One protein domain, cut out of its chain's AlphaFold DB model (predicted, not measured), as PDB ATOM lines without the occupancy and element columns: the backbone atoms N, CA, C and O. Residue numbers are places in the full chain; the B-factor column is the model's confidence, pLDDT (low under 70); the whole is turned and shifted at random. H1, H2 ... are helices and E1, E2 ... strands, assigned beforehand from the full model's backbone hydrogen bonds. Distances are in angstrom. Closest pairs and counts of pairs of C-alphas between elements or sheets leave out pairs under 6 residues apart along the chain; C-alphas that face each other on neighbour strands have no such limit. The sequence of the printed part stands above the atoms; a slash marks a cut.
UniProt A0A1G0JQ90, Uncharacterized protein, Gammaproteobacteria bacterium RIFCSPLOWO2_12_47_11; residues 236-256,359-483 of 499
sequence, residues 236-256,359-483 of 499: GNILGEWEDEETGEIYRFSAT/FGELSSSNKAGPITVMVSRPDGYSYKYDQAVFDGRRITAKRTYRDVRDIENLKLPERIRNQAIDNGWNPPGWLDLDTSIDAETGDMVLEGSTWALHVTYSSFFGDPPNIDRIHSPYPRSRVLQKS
ATOM      1  N   GLY A 236     194.304 170.668 276.259       66.50
ATOM      2  CA  GLY A 236     195.354 171.561 276.739       66.50
ATOM      3  C   GLY A 236     194.864 172.995 276.937       66.50
ATOM      4  O   GLY A 236     195.324 173.662 277.856       66.50
ATOM      5  N   ASN A 237     193.874 173.437 276.159       73.69
ATOM      6  CA  ASN A 237     193.337 174.795 276.152       73.69
ATOM      7  C   ASN A 237     192.095 174.970 277.034       73.69
ATOM      8  O   ASN A 237     191.238 175.801 276.734       73.69
ATOM      9  N   ILE A 238     191.974 174.205 278.117       80.44
ATOM     10  CA  ILE A 238     190.807 174.283 278.999       80.44
ATOM     11  C   ILE A 238     190.763 175.567 279.847       80.44
ATOM     12  O   ILE A 238     189.697 175.977 280.302       80.44
ATOM     13  N   LEU A 239     191.906 176.227 280.062       83.50
ATOM     14  CA  LEU A 239     191.967 177.466 280.839       83.50
ATOM     15  C   LEU A 239     191.381 178.656 280.070       83.50
ATOM     16  O   LEU A 239     191.320 178.667 278.834       83.50
ATOM     17  N   GLY A 240     190.976 179.670 280.827       84.94
ATOM     18  CA  GLY A 240     190.346 180.882 280.321       84.94
ATOM     19  C   GLY A 240     188.856 180.935 280.640       84.94
ATOM     20  O   GLY A 240     188.384 180.321 281.598       84.94
ATOM     21  N   GLU A 241     188.127 181.725 279.861       90.69
ATOM     22  CA  GLU A 241     186.702 181.977 280.060       90.69
ATOM     23  C   GLU A 241     185.846 181.072 279.185       90.69
ATOM     24  O   GLU A 241     186.161 180.825 278.023       90.69
ATOM     25  N   TRP A 242     184.752 180.596 279.757       93.19
ATOM     26  CA  TRP A 242     183.765 179.738 279.127       93.19
ATOM     27  C   TRP A 242     182.383 180.271 279.461       93.19
ATOM     28  O   TRP A 242     182.123 180.621 280.605       93.19
ATOM     29  N   GLU A 243     181.503 180.345 278.480       93.38
ATOM     30  CA  GLU A 243     180.170 180.911 278.606       93.38
ATOM     31  C   GLU A 243     179.119 179.813 278.459       93.38
ATOM     32  O   GLU A 243     179.188 178.986 277.549       93.38
ATOM     33  N   ASP A 244     178.155 179.799 279.373       91.88
ATOM     34  CA  ASP A 244     176.909 179.057 279.212       91.88
ATOM     35  C   ASP A 244     175.932 179.927 278.412       91.88
ATOM     36  O   ASP A 244     175.434 180.928 278.925       91.88
ATOM     37  N   GLU A 245     175.648 179.567 277.158       85.56
ATOM     38  CA  GLU A 245     174.732 180.342 276.305       85.56
ATOM     39  C   GLU A 245     173.291 180.391 276.850       85.56
ATOM     40  O   GLU A 245     172.557 181.336 276.559       85.56
ATOM     41  N   GLU A 246     172.857 179.389 277.629       86.25
ATOM     42  CA  GLU A 246     171.498 179.341 278.180       86.25
ATOM     43  C   GLU A 246     171.339 180.339 279.332       86.25
ATOM     44  O   GLU A 246     170.306 181.003 279.452       86.25
ATOM     45  N   THR A 247     172.347 180.435 280.202       86.38
ATOM     46  CA  THR A 247     172.275 181.252 281.423       86.38
ATOM     47  C   THR A 247     173.013 182.586 281.324       86.38
ATOM     48  O   THR A 247     172.743 183.482 282.127       86.38
ATOM     49  N   GLY A 248     173.927 182.738 280.363       88.25
ATOM     50  CA  GLY A 248     174.870 183.853 280.262       88.25
ATOM     51  C   GLY A 248     175.937 183.853 281.364       88.25
ATOM     52  O   GLY A 248     176.564 184.883 281.620       88.25
ATOM     53  N   GLU A 249     176.107 182.744 282.091       91.50
ATOM     54  CA  GLU A 249     177.132 182.620 283.129       91.50
ATOM     55  C   GLU A 249     178.516 182.411 282.506       91.50
ATOM     56  O   GLU A 249     178.696 181.574 281.625       91.50
ATOM     57  N   ILE A 250     179.514 183.133 283.017       93.38
ATOM     58  CA  ILE A 250     180.910 183.027 282.584       93.38
ATOM     59  C   ILE A 250     181.708 182.266 283.641       93.38
ATOM     60  O   ILE A 250     181.921 182.749 284.753       93.38
ATOM     61  N   TYR A 251     182.194 181.091 283.274       93.75
ATOM     62  CA  TYR A 251     183.104 180.254 284.039       93.75
ATOM     63  C   TYR A 251     184.544 180.577 283.644       93.75
ATOM     64  O   TYR A 251     184.940 180.399 282.499       93.75
ATOM     65  N   ARG A 252     185.361 181.027 284.594       92.75
ATOM     66  CA  ARG A 252     186.799 181.220 284.405       92.75
ATOM     67  C   ARG A 252     187.573 180.100 285.093       92.75
ATOM     68  O   ARG A 252     187.522 179.983 286.323       92.75
ATOM     69  N   PHE A 253     188.318 179.329 284.305       91.50
ATOM     70  CA  PHE A 253     189.230 178.288 284.779       91.50
ATOM     71  C   PHE A 253     190.670 178.791 284.746       91.50
ATOM     72  O   PHE A 253     191.134 179.290 283.723       91.50
ATOM     73  N   SER A 254     191.393 178.652 285.854       87.56
ATOM     74  CA  SER A 254     192.807 179.028 285.931       87.56
ATOM     75  C   SER A 254     193.640 177.995 286.684       87.56
ATOM     76  O   SER A 254     193.146 177.327 287.595       87.56
ATOM     77  N   ALA A 255     194.915 177.868 286.313       83.25
ATOM     78  CA  ALA A 255     195.866 177.015 287.021       83.25
ATOM     79  C   ALA A 255     196.042 177.466 288.483       83.25
ATOM     80  O   ALA A 255     195.865 178.646 288.817       83.25
ATOM     81  N   THR A 256     196.386 176.535 289.375       77.00
ATOM     82  CA  THR A 256     196.732 176.882 290.755       77.00
ATOM     83  C   THR A 256     197.853 176.017 291.316       77.00
ATOM     84  O   THR A 256     197.770 174.799 291.319       77.00
ATOM     85  N   PHE A 359     184.130 164.126 292.976       87.25
ATOM     86  CA  PHE A 359     185.310 164.940 293.260       87.25
ATOM     87  C   PHE A 359     186.380 164.159 294.038       87.25
ATOM     88  O   PHE A 359     187.568 164.273 293.742       87.25
ATOM     89  N   GLY A 360     185.994 163.362 295.037       82.50
ATOM     90  CA  GLY A 360     186.913 162.575 295.861       82.50
ATOM     91  C   GLY A 360     187.652 161.499 295.062       82.50
ATOM     92  O   GLY A 360     188.860 161.322 295.227       82.50
ATOM     93  N   GLU A 361     186.944 160.831 294.149       81.88
ATOM     94  CA  GLU A 361     187.529 159.847 293.232       81.88
ATOM     95  C   GLU A 361     188.528 160.514 292.281       81.88
ATOM     96  O   GLU A 361     189.673 160.070 292.174       81.88
ATOM     97  N   LEU A 362     188.125 161.621 291.646       81.38
ATOM     98  CA  LEU A 362     188.966 162.310 290.672       81.38
ATOM     99  C   LEU A 362     190.195 162.951 291.326       81.38
ATOM    100  O   LEU A 362     191.303 162.794 290.830       81.38
ATOM    101  N   SER A 363     190.027 163.624 292.465       84.19
ATOM    102  CA  SER A 363     191.131 164.277 293.186       84.19
ATOM    103  C   SER A 363     192.177 163.300 293.731       84.19
ATOM    104  O   SER A 363     193.329 163.685 293.915       84.19
ATOM    105  N   SER A 364     191.803 162.036 293.952       78.75
ATOM    106  CA  SER A 364     192.725 160.974 294.377       78.75
ATOM    107  C   SER A 364     193.486 160.329 293.207       78.75
ATOM    108  O   SER A 364     194.392 159.522 293.424       78.75
ATOM    109  N   SER A 365     193.131 160.658 291.961       75.25
ATOM    110  CA  SER A 365     193.821 160.193 290.757       75.25
ATOM    111  C   SER A 365     195.180 160.877 290.601       75.25
ATOM    112  O   SER A 365     195.293 162.096 290.697       75.25
ATOM    113  N   ASN A 366     196.210 160.117 290.214       72.06
ATOM    114  CA  ASN A 366     197.537 160.663 289.890       72.06
ATOM    115  C   ASN A 366     197.548 161.597 288.663       72.06
ATOM    116  O   ASN A 366     198.587 162.177 288.356       72.06
ATOM    117  N   LYS A 367     196.436 161.690 287.924       73.06
ATOM    118  CA  LYS A 367     196.301 162.548 286.738       73.06
ATOM    119  C   LYS A 367     195.653 163.902 287.041       73.06
ATOM    120  O   LYS A 367     195.715 164.782 286.193       73.06
ATOM    121  N   ALA A 368     195.026 164.063 288.207       81.62
ATOM    122  CA  ALA A 368     194.272 165.263 288.538       81.62
ATOM    123  C   ALA A 368     195.169 166.362 289.123       81.62
ATOM    124  O   ALA A 368     195.796 166.184 290.167       81.62
ATOM    125  N   GLY A 369     195.204 167.513 288.453       83.06
ATOM    126  CA  GLY A 369     195.829 168.741 288.932       83.06
ATOM    127  C   GLY A 369     194.792 169.691 289.543       83.06
ATOM    128  O   GLY A 369     193.656 169.750 289.063       83.06
ATOM    129  N   PRO A 370     195.131 170.440 290.605       87.94
ATOM    130  CA  PRO A 370     194.230 171.447 291.144       87.94
ATOM    131  C   PRO A 370     194.067 172.610 290.156       87.94
ATOM    132  O   PRO A 370     195.019 173.043 289.507       87.94
ATOM    133  N   ILE A 371     192.857 173.165 290.087       89.56
ATOM    134  CA  ILE A 371     192.554 174.389 289.333       89.56
ATOM    135  C   ILE A 371     191.680 175.328 290.171       89.56
ATOM    136  O   ILE A 371     191.157 174.971 291.227       89.56
ATOM    137  N   THR A 372     191.516 176.565 289.718       91.38
ATOM    138  CA  THR A 372     190.525 177.506 290.245       91.38
ATOM    139  C   THR A 372     189.352 177.606 289.279       91.38
ATOM    140  O   THR A 372     189.553 177.825 288.091       91.38
ATOM    141  N   VAL A 373     188.132 177.510 289.816       94.06
ATOM    142  CA  VAL A 373     186.884 177.770 289.089       94.06
ATOM    143  C   VAL A 373     186.211 178.992 289.703       94.06
ATOM    144  O   VAL A 373     185.846 178.980 290.885       94.06
ATOM    145  N   MET A 374     186.049 180.041 288.908       93.75
ATOM    146  CA  MET A 374     185.280 181.235 289.254       93.75
ATOM    147  C   MET A 374     184.099 181.355 288.298       93.75
ATOM    148  O   MET A 374     184.259 181.096 287.115       93.75
ATOM    149  N   VAL A 375     182.931 181.741 288.796       93.25
ATOM    150  CA  VAL A 375     181.726 181.931 287.985       93.25
ATOM    151  C   VAL A 375     181.245 183.359 288.161       93.25
ATOM    152  O   VAL A 375     181.121 183.830 289.292       93.25
ATOM    153  N   SER A 376     180.978 184.035 287.052       92.75
ATOM    154  CA  SER A 376     180.404 185.374 286.985       92.75
ATOM    155  C   SER A 376     179.032 185.299 286.337       92.75
ATOM    156  O   SER A 376     178.882 184.725 285.262       92.75
ATOM    157  N   ARG A 377     178.029 185.883 286.983       89.69
ATOM    158  CA  ARG A 377     176.651 185.914 286.500       89.69
ATOM    159  C   ARG A 377     176.347 187.209 285.742       89.69
ATOM    160  O   ARG A 377     176.992 188.229 286.006       89.69
ATOM    161  N   PRO A 378     175.314 187.217 284.877       86.75
ATOM    162  CA  PRO A 378     174.883 188.423 284.161       86.75
ATOM    163  C   PRO A 378     174.494 189.600 285.068       86.75
ATOM    164  O   PRO A 378     174.557 190.752 284.651       86.75
ATOM    165  N   ASP A 379     174.093 189.327 286.313       85.31
ATOM    166  CA  ASP A 379     173.737 190.338 287.315       85.31
ATOM    167  C   ASP A 379     174.958 191.002 287.989       85.31
ATOM    168  O   ASP A 379     174.800 191.854 288.866       85.31
ATOM    169  N   GLY A 380     176.176 190.627 287.583       85.19
ATOM    170  CA  GLY A 380     177.433 191.132 288.130       85.19
ATOM    171  C   GLY A 380     177.874 190.448 289.426       85.19
ATOM    172  O   GLY A 380     178.907 190.823 289.983       85.19
ATOM    173  N   TYR A 381     177.128 189.457 289.925       88.44
ATOM    174  CA  TYR A 381     177.566 188.632 291.044       88.44
ATOM    175  C   TYR A 381     178.601 187.603 290.585       88.44
ATOM    176  O   TYR A 381     178.444 186.966 289.544       88.44
ATOM    177  N   SER A 382     179.645 187.392 291.385       88.69
ATOM    178  CA  SER A 382     180.652 186.371 291.105       88.69
ATOM    179  C   SER A 382     180.966 185.559 292.348       88.69
ATOM    180  O   SER A 382     181.014 186.087 293.461       88.69
ATOM    181  N   TYR A 383     181.229 184.275 292.147       89.25
ATOM    182  CA  TYR A 383     181.601 183.352 293.208       89.25
ATOM    183  C   TYR A 383     182.718 182.414 292.757       89.25
ATOM    184  O   TYR A 383     182.957 182.206 291.570       89.25
ATOM    185  N   LYS A 384     183.424 181.833 293.728       90.69
ATOM    186  CA  LYS A 384     184.514 180.884 293.495       90.69
ATOM    187  C   LYS A 384     184.162 179.533 294.116       90.69
ATOM    188  O   LYS A 384     183.581 179.494 295.200       90.69
ATOM    189  N   TYR A 385     184.529 178.439 293.451       91.88
ATOM    190  CA  TYR A 385     184.472 177.111 294.065       91.88
ATOM    191  C   TYR A 385     185.583 176.927 295.106       91.88
ATOM    192  O   TYR A 385     186.713 177.380 294.909       91.88
ATOM    193  N   ASP A 386     185.267 176.254 296.215       88.31
ATOM    194  CA  ASP A 386     186.213 176.059 297.321       88.31
ATOM    195  C   ASP A 386     187.389 175.172 296.890       88.31
ATOM    196  O   ASP A 386     188.543 175.458 297.216       88.31
ATOM    197  N   GLN A 387     187.096 174.108 296.138       90.88
ATOM    198  CA  GLN A 387     188.081 173.181 295.585       90.88
ATOM    199  C   GLN A 387     187.664 172.765 294.177       90.88
ATOM    200  O   GLN A 387     186.478 172.551 293.924       90.88
ATOM    201  N   ALA A 388     188.635 172.634 293.277       91.81
ATOM    202  CA  ALA A 388     188.421 172.142 291.926       91.81
ATOM    203  C   ALA A 388     189.656 171.394 291.416       91.81
ATOM    204  O   ALA A 388     190.786 171.741 291.768       91.81
ATOM    205  N   VAL A 389     189.428 170.378 290.591       90.62
ATOM    206  CA  VAL A 389     190.473 169.571 289.958       90.62
ATOM    207  C   VAL A 389     190.164 169.336 288.490       90.62
ATOM    208  O   VAL A 389     188.999 169.321 288.094       90.62
ATOM    209  N   PHE A 390     191.217 169.128 287.708       88.31
ATOM    210  CA  PHE A 390     191.165 168.779 286.297       88.31
ATOM    211  C   PHE A 390     192.118 167.617 286.019       88.31
ATOM    212  O   PHE A 390     193.290 167.691 286.376       88.31
ATOM    213  N   ASP A 391     191.637 166.547 285.389       81.75
ATOM    214  CA  ASP A 391     192.435 165.338 285.110       81.75
ATOM    215  C   ASP A 391     192.969 165.245 283.670       81.75
ATOM    216  O   ASP A 391     193.414 164.183 283.227       81.75
ATOM    217  N   GLY A 392     192.908 166.356 282.933       75.81
ATOM    218  CA  GLY A 392     193.198 166.407 281.505       75.81
ATOM    219  C   GLY A 392     191.953 166.271 280.633       75.81
ATOM    220  O   GLY A 392     192.017 166.621 279.461       75.81
ATOM    221  N   ARG A 393     190.818 165.819 281.179       81.25
ATOM    222  CA  ARG A 393     189.566 165.650 280.435       81.25
ATOM    223  C   ARG A 393     188.355 166.217 281.176       81.25
ATOM    224  O   ARG A 393     187.530 166.877 280.556       81.25
ATOM    225  N   ARG A 394     188.259 166.001 282.480       88.06
ATOM    226  CA  ARG A 394     187.100 166.299 283.315       88.06
ATOM    227  C   ARG A 394     187.472 167.299 284.401       88.06
ATOM    228  O   ARG A 394     188.484 167.141 285.082       88.06
ATOM    229  N   ILE A 395     186.641 168.320 284.578       91.62
ATOM    230  CA  ILE A 395     186.687 169.273 285.683       91.62
ATOM    231  C   ILE A 395     185.647 168.857 286.713       91.62
ATOM    232  O   ILE A 395     184.462 168.800 286.400       91.62
ATOM    233  N   THR A 396     186.064 168.662 287.961       93.50
ATOM    234  CA  THR A 396     185.121 168.569 289.084       93.50
ATOM    235  C   THR A 396     185.430 169.637 290.114       93.50
ATOM    236  O   THR A 396     186.593 169.948 290.382       93.50
ATOM    237  N   ALA A 397     184.392 170.225 290.699       93.06
ATOM    238  CA  ALA A 397     184.546 171.222 291.744       93.06
ATOM    239  C   ALA A 397     183.457 171.096 292.802       93.06
ATOM    240  O   ALA A 397     182.338 170.669 292.526       93.06
ATOM    241  N   LYS A 398     183.780 171.513 294.024       91.56
ATOM    242  CA  LYS A 398     182.831 171.581 295.134       91.56
ATOM    243  C   LYS A 398     182.937 172.915 295.854       91.56
ATOM    244  O   LYS A 398     184.012 173.514 295.947       91.56
ATOM    245  N   ARG A 399     181.798 173.406 296.329       88.81
ATOM    246  CA  ARG A 399     181.689 174.663 297.063       88.81
ATOM    247  C   ARG A 399     180.603 174.592 298.113       88.81
ATOM    248  O   ARG A 399     179.676 173.797 298.011       88.81
ATOM    249  N   THR A 400     180.694 175.485 299.077       84.25
ATOM    250  CA  THR A 400     179.679 175.715 300.100       84.25
ATOM    251  C   THR A 400     179.075 177.096 299.875       84.25
ATOM    252  O   THR A 400     179.824 178.067 299.764       84.25
ATOM    253  N   TYR A 401     177.750 177.209 299.783       81.69
ATOM    254  CA  TYR A 401     177.093 178.501 299.568       81.69
ATOM    255  C   TYR A 401     177.172 179.318 300.854       81.69
ATOM    256  O   TYR A 401     176.856 178.810 301.930       81.69
ATOM    257  N   ARG A 402     177.627 180.567 300.738       78.69
ATOM    258  CA  ARG A 402     177.860 181.471 301.882       78.69
ATOM    259  C   ARG A 402     177.103 182.784 301.751       78.69
ATOM    260  O   ARG A 402     177.084 183.570 302.693       78.69
ATOM    261  N   ASP A 403     176.502 183.031 300.596       81.69
ATOM    262  CA  ASP A 403     175.727 184.226 300.309       81.69
ATOM    263  C   ASP A 403     174.332 183.823 299.827       81.69
ATOM    264  O   ASP A 403     174.168 182.869 299.071       81.69
ATOM    265  N   VAL A 404     173.303 184.573 300.217       77.69
ATOM    266  CA  VAL A 404     171.929 184.367 299.727       77.69
ATOM    267  C   VAL A 404     171.853 184.445 298.205       77.69
ATOM    268  O   VAL A 404     171.047 183.745 297.588       77.69
ATOM    269  N   ARG A 405     172.714 185.265 297.591       81.38
ATOM    270  CA  ARG A 405     172.828 185.397 296.139       81.38
ATOM    271  C   ARG A 405     173.341 184.126 295.477       81.38
ATOM    272  O   ARG A 405     173.031 183.925 294.313       81.38
ATOM    273  N   ASP A 406     174.029 183.227 296.184       77.12
ATOM    274  CA  ASP A 406     174.434 181.930 295.626       77.12
ATOM    275  C   ASP A 406     173.228 181.074 295.208       77.12
ATOM    276  O   ASP A 406     173.336 180.278 294.272       77.12
ATOM    277  N   ILE A 407     172.075 181.265 295.858       76.88
ATOM    278  CA  ILE A 407     170.858 180.478 295.648       76.88
ATOM    279  C   ILE A 407     170.085 181.003 294.426       76.88
ATOM    280  O   ILE A 407     169.305 181.952 294.511       76.88
ATOM    281  N   GLU A 408     170.261 180.323 293.290       70.00
ATOM    282  CA  GLU A 408     169.711 180.701 291.972       70.00
ATOM    283  C   GLU A 408     168.190 180.627 291.866       70.00
ATOM    284  O   GLU A 408     167.582 181.279 291.017       70.00
ATOM    285  N   ASN A 409     167.543 179.821 292.708       72.25
ATOM    286  CA  ASN A 409     166.100 179.672 292.641       72.25
ATOM    287  C   ASN A 409     165.402 180.890 293.264       72.25
ATOM    288  O   ASN A 409     165.009 180.875 294.430       72.25
ATOM    289  N   LEU A 410     165.199 181.931 292.452       68.50
ATOM    290  CA  LEU A 410     164.490 183.158 292.832       68.50
ATOM    291  C   LEU A 410     163.010 182.931 293.182       68.50
ATOM    292  O   LEU A 410     162.384 183.815 293.762       68.50
ATOM    293  N   LYS A 411     162.437 181.761 292.859       71.12
ATOM    294  CA  LYS A 411     161.077 181.396 293.285       71.12
ATOM    295  C   LYS A 411     161.022 180.985 294.759       71.12
ATOM    296  O   LYS A 411     159.928 180.874 295.308       71.12
ATOM    297  N   LEU A 412     162.167 180.734 295.403       73.94
ATOM    298  CA  LEU A 412     162.213 180.483 296.841       73.94
ATOM    299  C   LEU A 412     161.914 181.778 297.609       73.94
ATOM    300  O   LEU A 412     162.531 182.807 297.321       73.94
ATOM    301  N   PRO A 413     161.037 181.737 298.631       81.25
ATOM    302  CA  PRO A 413     160.827 182.873 299.516       81.25
ATOM    303  C   PRO A 413     162.153 183.370 300.101       81.25
ATOM    304  O   PRO A 413     162.986 182.571 300.531       81.25
ATOM    305  N   GLU A 414     162.338 184.690 300.167       82.44
ATOM    306  CA  GLU A 414     163.569 185.313 300.673       82.44
ATOM    307  C   GLU A 414     163.959 184.780 302.055       82.44
ATOM    308  O   GLU A 414     165.100 184.389 302.267       82.44
ATOM    309  N   ARG A 415     162.983 184.617 302.952       80.25
ATOM    310  CA  ARG A 415     163.207 184.039 304.280       80.25
ATOM    311  C   ARG A 415     163.790 182.618 304.237       80.25
ATOM    312  O   ARG A 415     164.596 182.294 305.097       80.25
ATOM    313  N   ILE A 416     163.402 181.778 303.272       79.06
ATOM    314  CA  ILE A 416     163.953 180.418 303.119       79.06
ATOM    315  C   ILE A 416     165.400 180.476 302.631       79.06
ATOM    316  O   ILE A 416     166.243 179.738 303.137       79.06
ATOM    317  N   ARG A 417     165.706 181.382 301.697       79.19
ATOM    318  CA  ARG A 417     167.084 181.610 301.240       79.19
ATOM    319  C   ARG A 417     167.966 182.122 302.377       79.19
ATOM    320  O   ARG A 417     169.044 181.580 302.585       79.19
ATOM    321  N   ASN A 418     167.470 183.079 303.159       81.88
ATOM    322  CA  ASN A 418     168.175 183.614 304.323       81.88
ATOM    323  C   ASN A 418     168.377 182.522 305.379       81.88
ATOM    324  O   ASN A 418     169.496 182.313 305.816       81.88
ATOM    325  N   GLN A 419     167.351 181.723 305.707       75.75
ATOM    326  CA  GLN A 419     167.496 180.587 306.631       75.75
ATOM    327  C   GLN A 419     168.546 179.566 306.181       75.75
ATOM    328  O   GLN A 419     169.246 179.012 307.028       75.75
ATOM    329  N   ALA A 420     168.670 179.306 304.877       74.38
ATOM    330  CA  ALA A 420     169.672 178.378 304.358       74.38
ATOM    331  C   ALA A 420     171.114 178.860 304.610       74.38
ATOM    332  O   ALA A 420     172.012 178.035 304.764       74.38
ATOM    333  N   ILE A 421     171.341 180.170 304.686       77.44
ATOM    334  CA  ILE A 421     172.666 180.751 304.937       77.44
ATOM    335  C   ILE A 421     172.839 181.080 306.428       77.44
ATOM    336  O   ILE A 421     173.743 180.564 307.082       77.44
ATOM    337  N   ASP A 422     171.916 181.853 306.998       72.00
ATOM    338  CA  ASP A 422     172.000 182.436 308.342       72.00
ATOM    339  C   ASP A 422     171.931 181.393 309.465       72.00
ATOM    340  O   ASP A 422     172.598 181.540 310.488       72.00
ATOM    341  N   ASN A 423     171.169 180.308 309.283       66.19
ATOM    342  CA  ASN A 423     171.090 179.232 310.281       66.19
ATOM    343  C   ASN A 423     172.233 178.209 310.136       66.19
ATOM    344  O   ASN A 423     172.177 177.135 310.733       66.19
ATOM    345  N   GLY A 424     173.258 178.513 309.331       59.81
ATOM    346  CA  GLY A 424     174.467 177.701 309.209       59.81
ATOM    347  C   GLY A 424     174.312 176.425 308.381       59.81
ATOM    348  O   GLY A 424     175.217 175.592 308.403       59.81
ATOM    349  N   TRP A 425     173.208 176.263 307.642       66.19
ATOM    350  CA  TRP A 425     173.017 175.105 306.761       66.19
ATOM    351  C   TRP A 425     174.002 175.120 305.593       66.19
ATOM    352  O   TRP A 425     174.466 174.048 305.211       66.19
ATOM    353  N   ASN A 426     174.326 176.313 305.071       70.38
ATOM    354  CA  ASN A 426     175.382 176.566 304.089       70.38
ATOM    355  C   ASN A 426     175.394 175.493 302.983       70.38
ATOM    356  O   ASN A 426     176.291 174.646 302.944       70.38
ATOM    357  N   PRO A 427     174.349 175.444 302.134       75.06
ATOM    358  CA  PRO A 427     174.134 174.310 301.255       75.06
ATOM    359  C   PRO A 427     175.311 174.142 300.282       75.06
ATOM    360  O   PRO A 427     175.799 175.125 299.723       75.06
ATOM    361  N   PRO A 428     175.792 172.913 300.061       81.50
ATOM    362  CA  PRO A 428     176.807 172.643 299.065       81.50
ATOM    363  C   PRO A 428     176.310 172.784 297.630       81.50
ATOM    364  O   PRO A 428     175.135 172.566 297.323       81.50
ATOM    365  N   GLY A 429     177.264 173.065 296.745       87.69
ATOM    366  CA  GLY A 429     177.117 172.904 295.311       87.69
ATOM    367  C   GLY A 429     178.325 172.210 294.696       87.69
ATOM    368  O   GLY A 429     179.457 172.375 295.157       87.69
ATOM    369  N   TRP A 430     178.069 171.458 293.634       92.62
ATOM    370  CA  TRP A 430     179.085 170.724 292.889       92.62
ATOM    371  C   TRP A 430     179.013 171.061 291.406       92.62
ATOM    372  O   TRP A 430     177.955 171.426 290.890       92.62
ATOM    373  N   LEU A 431     180.147 170.911 290.739       94.50
ATOM    374  CA  LEU A 431     180.317 171.053 289.305       94.50
ATOM    375  C   LEU A 431     181.021 169.809 288.782       94.50
ATOM    376  O   LEU A 431     181.976 169.339 289.398       94.50
ATOM    377  N   ASP A 432     180.562 169.330 287.641       95.06
ATOM    378  CA  ASP A 432     181.191 168.284 286.853       95.06
ATOM    379  C   ASP A 432     181.054 168.680 285.393       95.06
ATOM    380  O   ASP A 432     179.941 168.902 284.919       95.06
ATOM    381  N   LEU A 433     182.171 168.812 284.702       93.38
ATOM    382  CA  LEU A 433     182.215 169.152 283.291       93.38
ATOM    383  C   LEU A 433     183.224 168.232 282.630       93.38
ATOM    384  O   LEU A 433     184.388 168.211 283.018       93.38
ATOM    385  N   ASP A 434     182.794 167.491 281.626       89.06
ATOM    386  CA  ASP A 434     183.669 166.724 280.758       89.06
ATOM    387  C   ASP A 434     183.977 167.542 279.498       89.06
ATOM    388  O   ASP A 434     183.134 168.276 278.973       89.06
ATOM    389  N   THR A 435     185.207 167.424 279.014       83.06
ATOM    390  CA  THR A 435     185.584 167.961 277.712       83.06
ATOM    391  C   THR A 435     184.949 167.107 276.634       83.06
ATOM    392  O   THR A 435     185.243 165.920 276.480       83.06
ATOM    393  N   SER A 436     184.094 167.749 275.859       79.38
ATOM    394  CA  SER A 436     183.456 167.199 274.678       79.38
ATOM    395  C   SER A 436     183.863 168.054 273.480       79.38
ATOM    396  O   SER A 436     184.468 169.123 273.615       79.38
ATOM    397  N   ILE A 437     183.601 167.563 272.279       74.69
ATOM    398  CA  ILE A 437     183.893 168.311 271.063       74.69
ATOM    399  C   ILE A 437     182.633 168.394 270.244       74.69
ATOM    400  O   ILE A 437     182.021 167.371 269.913       74.69
ATOM    401  N   ASP A 438     182.285 169.614 269.849       79.12
ATOM    402  CA  ASP A 438     181.254 169.771 268.853       79.12
ATOM    403  C   ASP A 438     181.798 169.255 267.519       79.12
ATOM    404  O   ASP A 438     182.628 169.877 266.859       79.12
ATOM    405  N   ALA A 439     181.315 168.086 267.103       72.62
ATOM    406  CA  ALA A 439     181.759 167.473 265.860       72.62
ATOM    407  C   ALA A 439     181.504 168.357 264.614       72.62
ATOM    408  O   ALA A 439     182.188 168.171 263.610       72.62
ATOM    409  N   GLU A 440     180.525 169.275 264.655       71.56
ATOM    410  CA  GLU A 440     180.159 170.191 263.562       71.56
ATOM    411  C   GLU A 440     181.136 171.355 263.424       71.56
ATOM    412  O   GLU A 440     181.536 171.659 262.303       71.56
ATOM    413  N   THR A 441     181.479 172.032 264.521       74.69
ATOM    414  CA  THR A 441     182.379 173.195 264.462       74.69
ATOM    415  C   THR A 441     183.838 172.778 264.622       74.69
ATOM    416  O   THR A 441     184.738 173.350 264.008       74.69
ATOM    417  N   GLY A 442     184.073 171.687 265.346       72.19
ATOM    418  CA  GLY A 442     185.386 171.248 265.798       72.19
ATOM    419  C   GLY A 442     185.863 171.946 267.056       72.19
ATOM    420  O   GLY A 442     187.004 171.721 267.457       72.19
ATOM    421  N   ASP A 443     185.013 172.775 267.651       79.50
ATOM    422  CA  ASP A 443     185.340 173.487 268.869       79.50
ATOM    423  C   ASP A 443     185.149 172.571 270.070       79.50
ATOM    424  O   ASP A 443     184.257 171.718 270.119       79.50
ATOM    425  N   MET A 444     186.007 172.760 271.064       80.50
ATOM    426  CA  MET A 444     185.810 172.129 272.353       80.50
ATOM    427  C   MET A 444     184.645 172.789 273.079       80.50
ATOM    428  O   MET A 444     184.551 174.015 273.144       80.50
ATOM    429  N   VAL A 445     183.815 171.952 273.680       88.12
ATOM    430  CA  VAL A 445     182.753 172.346 274.598       88.12
ATOM    431  C   VAL A 445     182.952 171.628 275.927       88.12
ATOM    432  O   VAL A 445     183.566 170.562 275.999       88.12
ATOM    433  N   LEU A 446     182.443 172.219 276.997       89.44
ATOM    434  CA  LEU A 446     182.410 171.595 278.314       89.44
ATOM    435  C   LEU A 446     180.984 171.180 278.630       89.44
ATOM    436  O   LEU A 446     180.125 172.030 278.850       89.44
ATOM    437  N   GLU A 447     180.733 169.879 278.661       90.38
ATOM    438  CA  GLU A 447     179.406 169.316 278.886       90.38
ATOM    439  C   GLU A 447     179.358 168.609 280.231       90.38
ATOM    440  O   GLU A 447     180.248 167.842 280.586       90.38
ATOM    441  N   GLY A 448     178.301 168.829 280.997       90.50
ATOM    442  CA  GLY A 448     178.161 168.138 282.266       90.50
ATOM    443  C   GLY A 448     176.998 168.653 283.075       90.50
ATOM    444  O   GLY A 448     175.892 168.833 282.559       90.50
ATOM    445  N   SER A 449     177.199 168.824 284.374       92.62
ATOM    446  CA  SER A 449     176.142 169.217 285.289       92.62
ATOM    447  C   SER A 449     176.649 170.037 286.465       92.62
ATOM    448  O   SER A 449     177.801 169.976 286.889       92.62
ATOM    449  N   THR A 450     175.730 170.816 287.013       90.69
ATOM    450  CA  THR A 450     175.841 171.402 288.343       90.69
ATOM    451  C   THR A 450     174.867 170.698 289.271       90.69
ATOM    452  O   THR A 450     173.796 170.268 288.845       90.69
ATOM    453  N   TRP A 451     175.219 170.584 290.545       88.19
ATOM    454  CA  TRP A 451     174.329 170.054 291.570       88.19
ATOM    455  C   TRP A 451     174.200 171.054 292.695       88.19
ATOM    456  O   TRP A 451     175.183 171.657 293.125       88.19
ATOM    457  N   ALA A 452     172.991 171.154 293.220       82.06
ATOM    458  CA  ALA A 452     172.698 171.852 294.458       82.06
ATOM    459  C   ALA A 452     171.759 170.987 295.300       82.06
ATOM    460  O   ALA A 452     170.994 170.175 294.766       82.06
ATOM    461  N   LEU A 453     171.800 171.153 296.621       73.81
ATOM    462  CA  LEU A 453     170.800 170.531 297.483       73.81
ATOM    463  C   LEU A 453     169.428 171.170 297.280       73.81
ATOM    464  O   LEU A 453     169.295 172.368 297.021       73.81
ATOM    465  N   HIS A 454     168.398 170.358 297.484       72.81
ATOM    466  CA  HIS A 454     167.029 170.831 297.576       72.81
ATOM    467  C   HIS A 454     166.544 170.849 299.011       72.81
ATOM    468  O   HIS A 454     166.921 170.008 299.826       72.81
ATOM    469  N   VAL A 455     165.607 171.753 299.271       71.69
ATOM    470  CA  VAL A 455     164.888 171.820 300.536       71.69
ATOM    471  C   VAL A 455     163.387 171.724 300.298       71.69
ATOM    472  O   VAL A 455     162.850 172.349 299.386       71.69
ATOM    473  N   THR A 456     162.703 170.955 301.135       71.00
ATOM    474  CA  THR A 456     161.260 171.112 301.352       71.00
ATOM    475  C   THR A 456     161.047 172.056 302.519       71.00
ATOM    476  O   THR A 456     161.749 171.956 303.524       71.00
ATOM    477  N   TYR A 457     160.082 172.955 302.375       69.62
ATOM    478  CA  TYR A 457     159.677 173.901 303.401       69.62
ATOM    479  C   TYR A 457     158.153 173.934 303.487       69.62
ATOM    480  O   TYR A 457     157.463 173.802 302.471       69.62
ATOM    481  N   SER A 458     157.634 174.106 304.693       67.06
ATOM    482  CA  SER A 458     156.200 174.109 304.952       67.06
ATOM    483  C   SER A 458     155.617 175.481 304.613       67.06
ATOM    484  O   SER A 458     156.155 176.521 304.989       67.06
ATOM    485  N   SER A 459     154.508 175.493 303.868       59.81
ATOM    486  CA  SER A 459     153.752 176.707 303.515       59.81
ATOM    487  C   SER A 459     152.338 176.721 304.109       59.81
ATOM    488  O   SER A 459     151.438 177.375 303.579       59.81
ATOM    489  N   PHE A 460     152.102 175.977 305.194       47.84
ATOM    490  CA  PHE A 460     150.760 175.840 305.758       47.84
ATOM    491  C   PHE A 460     150.440 176.946 306.774       47.84
ATOM    492  O   PHE A 460     151.052 177.020 307.831       47.84
ATOM    493  N   PHE A 461     149.457 177.778 306.402       44.31
ATOM    494  CA  PHE A 461     148.662 178.724 307.201       44.31
ATOM    495  C   PHE A 461     149.331 179.371 308.430       44.31
ATOM    496  O   PHE A 461     149.330 178.818 309.524       44.31
ATOM    497  N   GLY A 462     149.724 180.638 308.276       50.25
ATOM    498  CA  GLY A 462     149.818 181.597 309.385       50.25
ATOM    499  C   GLY A 462     151.180 181.751 310.058       50.25
ATOM    500  O   GLY A 462     151.387 182.781 310.690       50.25
ATOM    501  N   ASP A 463     152.115 180.824 309.856       57.41
ATOM    502  CA  ASP A 463     153.493 180.940 310.344       57.41
ATOM    503  C   ASP A 463     154.498 181.018 309.183       57.41
ATOM    504  O   ASP A 463     154.273 180.453 308.108       57.41
ATOM    505  N   PRO A 464     155.602 181.765 309.342       54.75
ATOM    506  CA  PRO A 464     156.526 182.003 308.249       54.75
ATOM    507  C   PRO A 464     157.281 180.714 307.867       54.75
ATOM    508  O   PRO A 464     157.694 179.965 308.752       54.75
ATOM    509  N   PRO A 465     157.503 180.469 306.561       66.62
ATOM    510  CA  PRO A 465     157.993 179.188 306.062       66.62
ATOM    511  C   PRO A 465     159.385 178.879 306.625       66.62
ATOM    512  O   PRO A 465     160.271 179.741 306.597       66.62
ATOM    513  N   ASN A 466     159.573 177.654 307.118       72.25
ATOM    514  CA  ASN A 466     160.855 177.127 307.591       72.25
ATOM    515  C   ASN A 466     161.263 175.910 306.757       72.25
ATOM    516  O   ASN A 466     160.413 175.198 306.225       72.25
ATOM    517  N   ILE A 467     162.570 175.677 306.632       71.25
ATOM    518  CA  ILE A 467     163.095 174.474 305.977       71.25
ATOM    519  C   ILE A 467     162.752 173.252 306.840       71.25
ATOM    520  O   ILE A 467     163.221 173.140 307.969       71.25
ATOM    521  N   ASP A 468     161.965 172.325 306.292       70.94
ATOM    522  CA  ASP A 468     161.544 171.098 306.976       70.94
ATOM    523  C   ASP A 468     162.552 169.959 306.766       70.94
ATOM    524  O   ASP A 468     162.767 169.127 307.648       70.94
ATOM    525  N   ARG A 469     163.142 169.872 305.563       69.06
ATOM    526  CA  ARG A 469     164.040 168.771 305.179       69.06
ATOM    527  C   ARG A 469     164.929 169.128 303.989       69.06
ATOM    528  O   ARG A 469     164.469 169.773 303.051       69.06
ATOM    529  N   ILE A 470     166.162 168.618 304.006       69.00
ATOM    530  CA  ILE A 470     167.079 168.563 302.859       69.00
ATOM    531  C   ILE A 470     166.902 167.240 302.104       69.00
ATOM    532  O   ILE A 470     166.803 166.174 302.717       69.00
ATOM    533  N   HIS A 471     166.915 167.306 300.774       70.62
ATOM    534  CA  HIS A 471     166.926 166.145 299.885       70.62
ATOM    535  C   HIS A 471     168.274 165.975 299.195       70.62
ATOM    536  O   HIS A 471     169.086 166.897 299.152       70.62
ATOM    537  N   SER A 472     168.477 164.787 298.626       67.88
ATOM    538  CA  SER A 472     169.638 164.477 297.800       67.88
ATOM    539  C   SER A 472     169.819 165.490 296.659       67.88
ATOM    540  O   SER A 472     168.829 166.026 296.149       67.88
ATOM    541  N   PRO A 473     171.071 165.749 296.251       77.31
ATOM    542  CA  PRO A 473     171.367 166.650 295.146       77.31
ATOM    543  C   PRO A 473     170.821 166.114 293.817       77.31
ATOM    544  O   PRO A 473     170.733 164.905 293.604       77.31
ATOM    545  N   TYR A 474     170.498 167.027 292.907       74.00
ATOM    546  CA  TYR A 474     169.985 166.748 291.565       74.00
ATOM    547  C   TYR A 474     170.863 167.444 290.517       74.00
ATOM    548  O   TYR A 474     171.331 168.556 290.780       74.00
ATOM    549  N   PRO A 475     171.102 166.810 289.358       85.56
ATOM    550  CA  PRO A 475     171.878 167.417 288.289       85.56
ATOM    551  C   PRO A 475     171.043 168.447 287.528       85.56
ATOM    552  O   PRO A 475     169.887 168.198 287.174       85.56
ATOM    553  N   ARG A 476     171.664 169.576 287.198       85.62
ATOM    554  CA  ARG A 476     171.219 170.500 286.159       85.62
ATOM    555  C   ARG A 476     172.287 170.548 285.076       85.62
ATOM    556  O   ARG A 476     173.417 170.941 285.360       85.62
ATOM    557  N   SER A 477     171.920 170.155 283.858       87.56
ATOM    558  CA  SER A 477     172.845 170.101 282.728       87.56
ATOM    559  C   SER A 477     173.463 171.464 282.411       87.56
ATOM    560  O   SER A 477     172.856 172.514 282.652       87.56
ATOM    561  N   ARG A 478     174.688 171.420 281.895       87.19
ATOM    562  CA  ARG A 478     175.477 172.572 281.459       87.19
ATOM    563  C   ARG A 478     176.198 172.226 280.166       87.19
ATOM    564  O   ARG A 478     176.700 171.109 280.038       87.19
ATOM    565  N   VAL A 479     176.252 173.189 279.252       89.12
ATOM    566  CA  VAL A 479     177.087 173.149 278.049       89.12
ATOM    567  C   VAL A 479     177.771 174.503 277.949       89.12
ATOM    568  O   VAL A 479     177.098 175.511 277.755       89.12
ATOM    569  N   LEU A 480     179.089 174.533 278.126       91.31
ATOM    570  CA  LEU A 480     179.871 175.762 278.063       91.31
ATOM    571  C   LEU A 480     180.684 175.805 276.773       91.31
ATOM    572  O   LEU A 480     181.295 174.808 276.380       91.31
ATOM    573  N   GLN A 481     180.750 176.983 276.165       89.62
ATOM    574  CA  GLN A 481     181.589 177.269 275.006       89.62
ATOM    575  C   GLN A 481     182.699 178.239 275.388       89.62
ATOM    576  O   GLN A 481     182.516 179.089 276.253       89.62
ATOM    577  N   LYS A 482     183.870 178.131 274.763       85.31
ATOM    578  CA  LYS A 482     184.997 178.996 275.119       85.31
ATOM    579  C   LYS A 482     184.743 180.441 274.673       85.31
ATOM    580  O   LYS A 482     184.453 180.690 273.506       85.31
ATOM    581  N   SER A 483     184.902 181.390 275.591       75.38
ATOM    582  CA  SER A 483     184.793 182.823 275.320       75.38
ATOM    583  C   SER A 483     186.176 183.414 275.011       75.38
ATOM    584  O   SER A 483     187.131 183.252 275.774       75.38
TER     585      SER A 483
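What this domain is: This is residues 236 to 256 and 359 to 483 of the 499 residues of an uncharacterized protein of Gammaproteobacteria bacterium RIFCSPLOWO2_12_47_11 (UniProt A0A1G0JQ90). Picture a small closed barrel of eight antiparallel strands, from which the long strands E8 and E9 run out together as a two-stranded hairpin, its link of residues 458 to 466 lying at one end of the long axis. The short helix H1 packs on the outside of the barrel wall at E5 and E6, H2 packs near the far part of the E8 and E9 hairpin, and E4 is an extra short strand paired onto E3. The printed part has 146 residues with two named helices and nine named strands, in the order E1 E2 H1 E3 E4 E5 E6 H2 E7 E8 E9, and its class is mostly strand. It is compact, with a radius of gyration of the C-alphas of 16.9 A, yet elongated in outline, spanning 57 by 32 by 24 A.

How they stand to each other: Start at E1, residues 240 to 244, which forms a hairpin with E2, residues 250 to 255; look for N 242 and O 251, 2.8 A apart. E2 is antiparallel to E3, residues 369 to 376, with N 252 and O 374 at 2.8 A. On the other side of E3 from E2 lie two strands: E4, residues 382 to 384, where N 375 and O 383 are 2.8 A apart, and E5, residues 387 to 390, where N 369 and O 390 are 2.8 A apart. E4 runs on into E5 across a break of 2 residues, at 77 degrees. E5 forms a hairpin with E6, residues 394 to 400, with N 389 and O 396 at 2.9 A. E6 is the antiparallel neighbour of E7, residues 428 to 437, with N 397 and O 431 at 2.9 A. From E7 a meander, each strand the antiparallel neighbour of the one before, goes through E8, residues 444 to 457, to E9, residues 467 to 483; check N 432 and O 449, 2.9 A, then N 450 and O 476, 2.8 A. E9 bends by 69 degrees at residue 470, and N 481 and O 243, 2.9 A apart, close the barrel between E9 and E1. H1, residues 359 to 363, is on the barrel, outside it, at a height over the sheet of 8.0 A and only just over E5, on which 3 of its 5 C-alphas fall; its closest C-alphas to E6 are those of Phe 359 and Thr 396, 5.5 A apart. H2, residues 414 to 422, is on the barrel too, its closest C-alphas to E9 being those of Ile 416 and Ile 467, 6.7 A apart. H1 and H2 are apart. In both helices every O i to N i+4 pair is within hydrogen-bond range.

Where its parts are: Find C-alpha 240 at (190.346, 180.882, 280.321), where E1 begins. E2 is 16.7 A from first to last C-alpha, E3 22.8 A and E6 20.6 A. H2, 11.8 A long, begins at C-alpha 414, at (163.569, 185.313, 300.673). E7 measures 29.2 A, E8 40.6 A and E9 38.5 A, ending at C-alpha 483, at (184.793, 182.823, 275.320).

The domain as a whole: The two C-alphas farthest apart are those of Gly 442 and Gly 462, at 57.2 A. Residues 257 to 358 are cut out, and C-alphas 256 and 359 are 16.7 A apart across that cut. The link from E6 to H2, residues 401 to 413, is long. The mean pLDDT of the printed part is 81.0; look for values under 70 at residues 236, 410, 423 to 425, 457 to 465, 469 to 470 and 472.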